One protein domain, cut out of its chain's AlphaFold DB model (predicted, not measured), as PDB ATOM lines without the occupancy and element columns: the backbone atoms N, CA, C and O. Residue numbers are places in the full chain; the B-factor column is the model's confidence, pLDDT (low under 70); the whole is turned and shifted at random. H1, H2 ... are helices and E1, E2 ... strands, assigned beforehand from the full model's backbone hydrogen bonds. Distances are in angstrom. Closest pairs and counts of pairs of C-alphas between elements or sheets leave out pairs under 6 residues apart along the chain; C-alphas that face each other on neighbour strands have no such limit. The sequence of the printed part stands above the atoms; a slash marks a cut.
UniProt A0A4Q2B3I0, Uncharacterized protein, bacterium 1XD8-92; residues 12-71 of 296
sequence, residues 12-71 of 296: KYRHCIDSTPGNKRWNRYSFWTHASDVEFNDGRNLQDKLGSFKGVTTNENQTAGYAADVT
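Overview. This is residues 12 to 71 of the 296 residues of an uncharacterized protein of bacterium 1XD8-92 (UniProt A0A4Q2B3I0). Little regular structure is present: a strand hairpin, E1 and E2, makes one end of a drawn-out chain, and a long unnamed link leads from it to H1 and the small parallel pair E3 and E4 at the other end. The 60 printed residues run E1, E2, H1, E3, E4, class mixed, with 22 in named elements. The whole is extended, radius of gyration of the C-alphas 20.8 A, and flat, spanning 58 by 33 by 17 A.

Arrangement. Look first at the hairpin of E1, residues 13 to 18, and E2, residues 25 to 29: antiparallel at 154 degrees, with N 15 and O 27 2.9 A apart. E3, residues 55 to 57, and E4, residues 66 to 68, are parallel at 41 degrees; N 67 and O 55 are 2.9 A apart. H1, residues 46 to 50, is apart from E1 and E4; its O i to N i+4 pair is within hydrogen-bond range.

Along the chain. Find C-alpha 13 at (-45.155, 11.503, -23.794); E1 runs 15.7 A from there, and E2 13.5 A. H1 spans 6.0 A, E3 6.6 A, and E4 6.4 A, ending at C-alpha 68, (-51.001, 47.808, -14.717).

Size, cuts and confidence. The farthest C-alphas, Pro 21 and Asn 61, are 59.3 A apart. The printed part has no cut; E2 to H1 is the long link. Residues 12 and 29 to 32 have pLDDT under 70.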
ATOM      1  N   LYS A  12     -46.668  14.457 -20.807       59.44
ATOM      2  CA  LYS A  12     -45.267  14.149 -21.101       59.44
ATOM      3  C   LYS A  12     -45.243  12.780 -21.752       59.44
ATOM      4  O   LYS A  12     -45.185  11.770 -21.057       59.44
ATOM      5  N   TYR A  13     -45.311  12.755 -23.072       70.31
ATOM      6  CA  TYR A  13     -45.155  11.503 -23.794       70.31
ATOM      7  C   TYR A  13     -43.670  11.198 -23.886       70.31
ATOM      8  O   TYR A  13     -42.870  12.046 -24.285       70.31
ATOM      9  N   ARG A  14     -43.291  10.008 -23.428       76.62
ATOM     10  CA  ARG A  14     -41.913   9.534 -23.476       76.62
ATOM     11  C   ARG A  14     -41.854   8.319 -24.388       76.62
ATOM     12  O   ARG A  14     -42.651   7.403 -24.216       76.62
ATOM     13  N   HIS A  15     -40.914   8.309 -25.323       81.50
ATOM     14  CA  HIS A  15     -40.662   7.178 -26.212       81.50
ATOM     15  C   HIS A  15     -39.263   6.614 -25.932       81.50
ATOM     16  O   HIS A  15     -38.289   7.365 -25.990       81.50
ATOM     17  N   CYS A  16     -39.166   5.333 -25.562       85.12
ATOM     18  CA  CYS A  16     -37.883   4.671 -25.291       85.12
ATOM     19  C   CYS A  16     -37.181   4.411 -26.621       85.12
ATOM     20  O   CYS A  16     -37.769   3.769 -27.483       85.12
ATOM     21  N   ILE A  17     -35.947   4.883 -26.777       87.19
ATOM     22  CA  ILE A  17     -35.145   4.698 -28.000       87.19
ATOM     23  C   ILE A  17     -33.973   3.730 -27.805       87.19
ATOM     24  O   ILE A  17     -33.404   3.259 -28.780       87.19
ATOM     25  N   ASP A  18     -33.624   3.424 -26.553       87.12
ATOM     26  CA  ASP A  18     -32.659   2.383 -26.193       87.12
ATOM     27  C   ASP A  18     -33.166   1.674 -24.937       87.12
ATOM     28  O   ASP A  18     -33.467   2.332 -23.936       87.12
ATOM     29  N   SER A  19     -33.323   0.352 -25.006       87.25
ATOM     30  CA  SER A  19     -33.837  -0.479 -23.915       87.25
ATOM     31  C   SER A  19     -32.761  -1.316 -23.218       87.25
ATOM     32  O   SER A  19     -33.112  -2.137 -22.367       87.25
ATOM     33  N   THR A  20     -31.479  -1.117 -23.541       90.81
ATOM     34  CA  THR A  20     -30.361  -1.862 -22.948       90.81
ATOM     35  C   THR A  20     -30.353  -1.696 -21.418       90.81
ATOM     36  O   THR A  20     -30.378  -0.559 -20.927       90.81
ATOM     37  N   PRO A  21     -30.339  -2.788 -20.623       78.75
ATOM     38  CA  PRO A  21     -30.267  -2.704 -19.164       78.75
ATOM     39  C   PRO A  21     -29.032  -1.905 -18.723       78.75
ATOM     40  O   PRO A  21     -27.914  -2.230 -19.101       78.75
ATOM     41  N   GLY A  22     -29.243  -0.831 -17.960       77.19
ATOM     42  CA  GLY A  22     -28.184   0.101 -17.546       77.19
ATOM     43  C   GLY A  22     -27.995   1.332 -18.446       77.19
ATOM     44  O   GLY A  22     -27.404   2.298 -17.987       77.19
ATOM     45  N   ASN A  23     -28.566   1.357 -19.659       79.12
ATOM     46  CA  ASN A  23     -28.436   2.457 -20.631       79.12
ATOM     47  C   ASN A  23     -29.783   2.866 -21.267       79.12
ATOM     48  O   ASN A  23     -29.852   3.228 -22.439       79.12
ATOM     49  N   LYS A  24     -30.891   2.834 -20.509       84.62
ATOM     50  CA  LYS A  24     -32.203   3.223 -21.056       84.62
ATOM     51  C   LYS A  24     -32.243   4.701 -21.460       84.62
ATOM     52  O   LYS A  24     -32.043   5.576 -20.617       84.62
ATOM     53  N   ARG A  25     -32.605   4.992 -22.715       81.94
ATOM     54  CA  ARG A  25     -32.735   6.364 -23.252       81.94
ATOM     55  C   ARG A  25     -34.161   6.643 -23.718       81.94
ATOM     56  O   ARG A  25     -34.780   5.801 -24.362       81.94
ATOM     57  N   TRP A  26     -34.672   7.841 -23.422       85.69
ATOM     58  CA  TRP A  26     -36.043   8.253 -23.746       85.69
ATOM     59  C   TRP A  26     -36.078   9.626 -24.417       85.69
ATOM     60  O   TRP A  26     -35.516  10.584 -23.890       85.69
ATOM     61  N   ASN A  27     -36.828   9.744 -25.510       74.06
ATOM     62  CA  ASN A  27     -37.235  11.029 -26.078       74.06
ATOM     63  C   ASN A  27     -38.477  11.539 -25.341       74.06
ATOM     64  O   ASN A  27     -39.407  10.768 -25.106       74.06
ATOM     65  N   ARG A  28     -38.518  12.826 -24.974       71.75
ATOM     66  CA  ARG A  28     -39.671  13.461 -24.312       71.75
ATOM     67  C   ARG A  28     -40.318  14.480 -25.243       71.75
ATOM     68  O   ARG A  28     -39.661  15.425 -25.662       71.75
ATOM     69  N   TYR A  29     -41.616  14.329 -25.464       62.84
ATOM     70  CA  TYR A  29     -42.432  15.230 -26.271       62.84
ATOM     71  C   TYR A  29     -43.323  16.099 -25.364       62.84
ATOM     72  O   TYR A  29     -43.904  15.600 -24.393       62.84
ATOM     73  N   SER A  30     -43.405  17.400 -25.665       58.38
ATOM     74  CA  SER A  30     -44.264  18.391 -24.995       58.38
ATOM     75  C   SER A  30     -45.272  18.938 -26.006       58.38
ATOM     76  O   SER A  30     -44.880  19.266 -27.124       58.38
ATOM     77  N   PHE A  31     -46.547  19.048 -25.625       65.06
ATOM     78  CA  PHE A  31     -47.609  19.501 -26.528       65.06
ATOM     79  C   PHE A  31     -47.815  21.007 -26.441       65.06
ATOM     80  O   PHE A  31     -47.917  21.564 -25.346       65.06
ATOM     81  N   TRP A  32     -47.924  21.615 -27.614       65.88
ATOM     82  CA  TRP A  32     -48.262  23.012 -27.832       65.88
ATOM     83  C   TRP A  32     -49.692  23.094 -28.343       65.88
ATOM     84  O   TRP A  32     -50.134  22.214 -29.075       65.88
ATOM     85  N   THR A  33     -50.416  24.133 -27.947       71.19
ATOM     86  CA  THR A  33     -51.810  24.337 -28.359       71.19
ATOM     87  C   THR A  33     -52.025  25.792 -28.653       71.19
ATOM     88  O   THR A  33     -51.624  26.622 -27.826       71.19
ATOM     89  N   HIS A  34     -52.658  26.092 -29.776       77.06
ATOM     90  CA  HIS A  34     -52.939  27.471 -30.107       77.06
ATOM     91  C   HIS A  34     -54.040  28.017 -29.196       77.06
ATOM     92  O   HIS A  34     -54.877  27.283 -28.664       77.06
ATOM     93  N   ALA A  35     -54.007  29.330 -28.966       80.75
ATOM     94  CA  ALA A  35     -55.050  30.023 -28.216       80.75
ATOM     95  C   ALA A  35     -56.410  29.965 -28.943       80.75
ATOM     96  O   ALA A  35     -57.448  30.007 -28.287       80.75
ATOM     97  N   SER A  36     -56.404  29.794 -30.269       82.88
ATOM     98  CA  SER A  36     -57.593  29.524 -31.085       82.88
ATOM     99  C   SER A  36     -58.307  28.229 -30.708       82.88
ATOM    100  O   SER A  36     -59.518  28.143 -30.863       82.88
ATOM    101  N   ASP A  37     -57.587  27.248 -30.163       82.44
ATOM    102  CA  ASP A  37     -58.118  25.896 -29.958       82.44
ATOM    103  C   ASP A  37     -58.644  25.679 -28.529       82.44
ATOM    104  O   ASP A  37     -58.860  24.553 -28.076       82.44
ATOM    105  N   VAL A  38     -58.764  26.765 -27.763       83.94
ATOM    106  CA  VAL A  38     -59.223  26.753 -26.372       83.94
ATOM    107  C   VAL A  38     -60.568  27.442 -26.297       83.94
ATOM    108  O   VAL A  38     -60.631  28.651 -26.104       83.94
ATOM    109  N   GLU A  39     -61.632  26.669 -26.458       82.06
ATOM    110  CA  GLU A  39     -63.004  27.169 -26.462       82.06
ATOM    111  C   GLU A  39     -63.577  27.324 -25.046       82.06
ATOM    112  O   GLU A  39     -63.271  26.557 -24.130       82.06
ATOM    113  N   PHE A  40     -64.430  28.330 -24.872       76.50
ATOM    114  CA  PHE A  40     -65.195  28.587 -23.655       76.50
ATOM    115  C   PHE A  40     -66.701  28.390 -23.905       76.50
ATOM    116  O   PHE A  40     -67.166  28.445 -25.039       76.50
ATOM    117  N   ASN A  41     -67.486  28.231 -22.830       78.50
ATOM    118  CA  ASN A  41     -68.933  27.939 -22.884       78.50
ATOM    119  C   ASN A  41     -69.798  28.985 -23.619       78.50
ATOM    120  O   ASN A  41     -70.956  28.716 -23.916       78.50
ATOM    121  N   ASP A  42     -69.267  30.178 -23.874       84.56
ATOM    122  CA  ASP A  42     -69.910  31.251 -24.640       84.56
ATOM    123  C   ASP A  42     -69.569  31.211 -26.142       84.56
ATOM    124  O   ASP A  42     -69.879  32.157 -26.863       84.56
ATOM    125  N   GLY A  43     -68.924  30.138 -26.617       82.62
ATOM    126  CA  GLY A  43     -68.605  29.916 -28.029       82.62
ATOM    127  C   GLY A  43     -67.413  30.722 -28.553       82.62
ATOM    128  O   GLY A  43     -67.219  30.797 -29.762       82.62
ATOM    129  N   ARG A  44     -66.622  31.342 -27.669       85.25
ATOM    130  CA  ARG A  44     -65.405  32.098 -28.018       85.25
ATOM    131  C   ARG A  44     -64.153  31.331 -27.611       85.25
ATOM    132  O   ARG A  44     -64.188  30.601 -26.620       85.25
ATOM    133  N   ASN A  45     -63.039  31.536 -28.314       86.06
ATOM    134  CA  ASN A  45     -61.762  30.916 -27.950       86.06
ATOM    135  C   ASN A  45     -60.899  31.815 -27.028       86.06
ATOM    136  O   ASN A  45     -61.246  32.959 -26.727       86.06
ATOM    137  N   LEU A  46     -59.766  31.307 -26.533       85.62
ATOM    138  CA  LEU A  46     -58.872  32.042 -25.626       85.62
ATOM    139  C   LEU A  46     -58.265  33.285 -26.270       85.62
ATOM    140  O   LEU A  46     -58.059  34.278 -25.572       85.62
ATOM    141  N   GLN A  47     -58.016  33.255 -27.576       85.88
ATOM    142  CA  GLN A  47     -57.559  34.427 -28.314       85.88
ATOM    143  C   GLN A  47     -58.642  35.517 -28.348       85.88
ATOM    144  O   GLN A  47     -58.328  36.676 -28.094       85.88
ATOM    145  N   ASP A  48     -59.909  35.153 -28.548       85.44
ATOM    146  CA  ASP A  48     -61.038  36.092 -28.524       85.44
ATOM    147  C   ASP A  48     -61.277  36.681 -27.126       85.44
ATOM    148  O   ASP A  48     -61.649  37.848 -26.991       85.44
ATOM    149  N   LYS A  49     -61.070  35.884 -26.068       84.00
ATOM    150  CA  LYS A  49     -61.271  36.325 -24.678       84.00
ATOM    151  C   LYS A  49     -60.149  37.194 -24.134       84.00
ATOM    152  O   LYS A  49     -60.427  38.118 -23.373       84.00
ATOM    153  N   LEU A  50     -58.899  36.895 -24.483       84.81
ATOM    154  CA  LEU A  50     -57.759  37.741 -24.123       84.81
ATOM    155  C   LEU A  50     -57.619  38.939 -25.072       84.81
ATOM    156  O   LEU A  50     -57.071  39.965 -24.675       84.81
ATOM    157  N   GLY A  51     -58.151  38.852 -26.293       77.62
ATOM    158  CA  GLY A  51     -58.180  39.947 -27.254       77.62
ATOM    159  C   GLY A  51     -56.796  40.560 -27.489       77.62
ATOM    160  O   GLY A  51     -55.801  39.857 -27.649       77.62
ATOM    161  N   SER A  52     -56.717  41.895 -27.477       75.44
ATOM    162  CA  SER A  52     -55.472  42.663 -27.634       75.44
ATOM    163  C   SER A  52     -54.644  42.790 -26.345       75.44
ATOM    164  O   SER A  52     -53.876  43.747 -26.215       75.44
ATOM    165  N   PHE A  53     -54.833  41.909 -25.357       86.38
ATOM    166  CA  PHE A  53     -54.094  41.957 -24.098       86.38
ATOM    167  C   PHE A  53     -52.613  41.656 -24.331       86.38
ATOM    168  O   PHE A  53     -52.230  40.542 -24.685       86.38
ATOM    169  N   LYS A  54     -51.768  42.664 -24.125       85.75
ATOM    170  CA  LYS A  54     -50.329  42.583 -24.398       85.75
ATOM    171  C   LYS A  54     -49.519  42.053 -23.208       85.75
ATOM    172  O   LYS A  54     -48.368  41.669 -23.389       85.75
ATOM    173  N   GLY A  55     -50.102  42.031 -22.005       89.56
ATOM    174  CA  GLY A  55     -49.471  41.536 -20.776       89.56
ATOM    175  C   GLY A  55     -49.706  42.431 -19.556       89.56
ATOM    176  O   GLY A  55     -50.501  43.369 -19.597       89.56
ATOM    177  N   VAL A  56     -48.987  42.146 -18.468       93.56
ATOM    178  CA  VAL A  56     -48.921  42.986 -17.256       93.56
ATOM    179  C   VAL A  56     -47.603  43.762 -17.267       93.56
ATOM    180  O   VAL A  56     -46.574  43.201 -17.641       93.56
ATOM    181  N   THR A  57     -47.615  45.036 -16.874       93.00
ATOM    182  CA  THR A  57     -46.420  45.896 -16.871       93.00
ATOM    183  C   THR A  57     -46.308  46.741 -15.603       93.00
ATOM    184  O   THR A  57     -47.311  47.171 -15.030       93.00
ATOM    185  N   THR A  58     -45.071  47.019 -15.195       92.62
ATOM    186  CA  THR A  58     -44.708  48.007 -14.167       92.62
ATOM    187  C   THR A  58     -44.188  49.318 -14.761       92.62
ATOM    188  O   THR A  58     -43.856  50.222 -14.008       92.62
ATOM    189  N   ASN A  59     -44.114  49.429 -16.092       92.06
ATOM    190  CA  ASN A  59     -43.691  50.635 -16.798       92.06
ATOM    191  C   ASN A  59     -44.916  51.479 -17.181       92.06
ATOM    192  O   ASN A  59     -45.743  51.052 -17.988       92.06
ATOM    193  N   GLU A  60     -45.004  52.679 -16.616       89.56
ATOM    194  CA  GLU A  60     -46.075  53.657 -16.808       89.56
ATOM    195  C   GLU A  60     -46.110  54.295 -18.205       89.56
ATOM    196  O   GLU A  60     -47.127  54.863 -18.592       89.56
ATOM    197  N   ASN A  61     -45.037  54.159 -18.989       92.25
ATOM    198  CA  ASN A  61     -44.908  54.747 -20.327       92.25
ATOM    199  C   ASN A  61     -45.311  53.777 -21.455       92.25
ATOM    200  O   ASN A  61     -44.933  53.963 -22.612       92.25
ATOM    201  N   GLN A  62     -46.030  52.701 -21.131       90.88
ATOM    202  CA  GLN A  62     -46.482  51.717 -22.117       90.88
ATOM    203  C   GLN A  62     -47.726  52.178 -22.886       90.88
ATOM    204  O   GLN A  62     -48.540  52.964 -22.408       90.88
ATOM    205  N   THR A  63     -47.889  51.645 -24.099       87.75
ATOM    206  CA  THR A  63     -49.081  51.896 -24.930       87.75
ATOM    207  C   THR A  63     -50.315  51.158 -24.399       87.75
ATOM    208  O   THR A  63     -50.206  50.219 -23.610       87.75
ATOM    209  N   ALA A  64     -51.507  51.535 -24.870       87.12
ATOM    210  CA  ALA A  64     -52.748  50.850 -24.510       87.12
ATOM    211  C   ALA A  64     -52.697  49.332 -24.803       87.12
ATOM    212  O   ALA A  64     -52.092  48.885 -25.788       87.12
ATOM    213  N   GLY A  65     -53.366  48.548 -23.950       86.50
ATOM    214  CA  GLY A  65     -53.489  47.087 -24.066       86.50
ATOM    215  C   GLY A  65     -52.734  46.275 -23.006       86.50
ATOM    216  O   GLY A  65     -52.875  45.055 -22.988       86.50
ATOM    217  N   TYR A  66     -51.968  46.916 -22.117       91.12
ATOM    218  CA  TYR A  66     -51.365  46.267 -20.945       91.12
ATOM    219  C   TYR A  66     -52.211  46.487 -19.682       91.12
ATOM    220  O   TYR A  66     -52.786  47.558 -19.500       91.12
ATOM    221  N   ALA A  67     -52.244  45.500 -18.784       90.38
ATOM    222  CA  ALA A  67     -52.704  45.706 -17.411       90.38
ATOM    223  C   ALA A  67     -51.579  46.311 -16.561       90.38
ATOM    224  O   ALA A  67     -50.418  45.911 -16.670       90.38
ATOM    225  N   ALA A  68     -51.933  47.251 -15.687       92.69
ATOM    226  CA  ALA A  68     -51.001  47.808 -14.717       92.69
ATOM    227  C   ALA A  68     -50.787  46.828 -13.556       92.69
ATOM    228  O   ALA A  68     -51.747  46.332 -12.963       92.69
ATOM    229  N   ASP A  69     -49.528  46.578 -13.215       94.62
ATOM    230  CA  ASP A  69     -49.166  45.837 -12.012       94.62
ATOM    231  C   ASP A  69     -49.631  46.591 -10.751       94.62
ATOM    232  O   ASP A  69     -49.506  47.814 -10.648       94.62
ATOM    233  N   VAL A  70     -50.146  45.870  -9.751       95.88
ATOM    234  CA  VAL A  70     -50.644  46.484  -8.507       95.88
ATOM    235  C   VAL A  70     -49.549  47.236  -7.737       95.88
ATOM    236  O   VAL A  70     -49.837  48.203  -7.034       95.88
ATOM    237  N   THR A  71     -48.286  46.840  -7.892       95.69
ATOM    238  CA  THR A  71     -47.118  47.520  -7.319       95.69
ATOM    239  C   THR A  71     -46.922  48.888  -7.958       95.69
ATOM    240  O   THR A  71     -46.704  49.864  -7.237       95.69
TER     241      THR A  71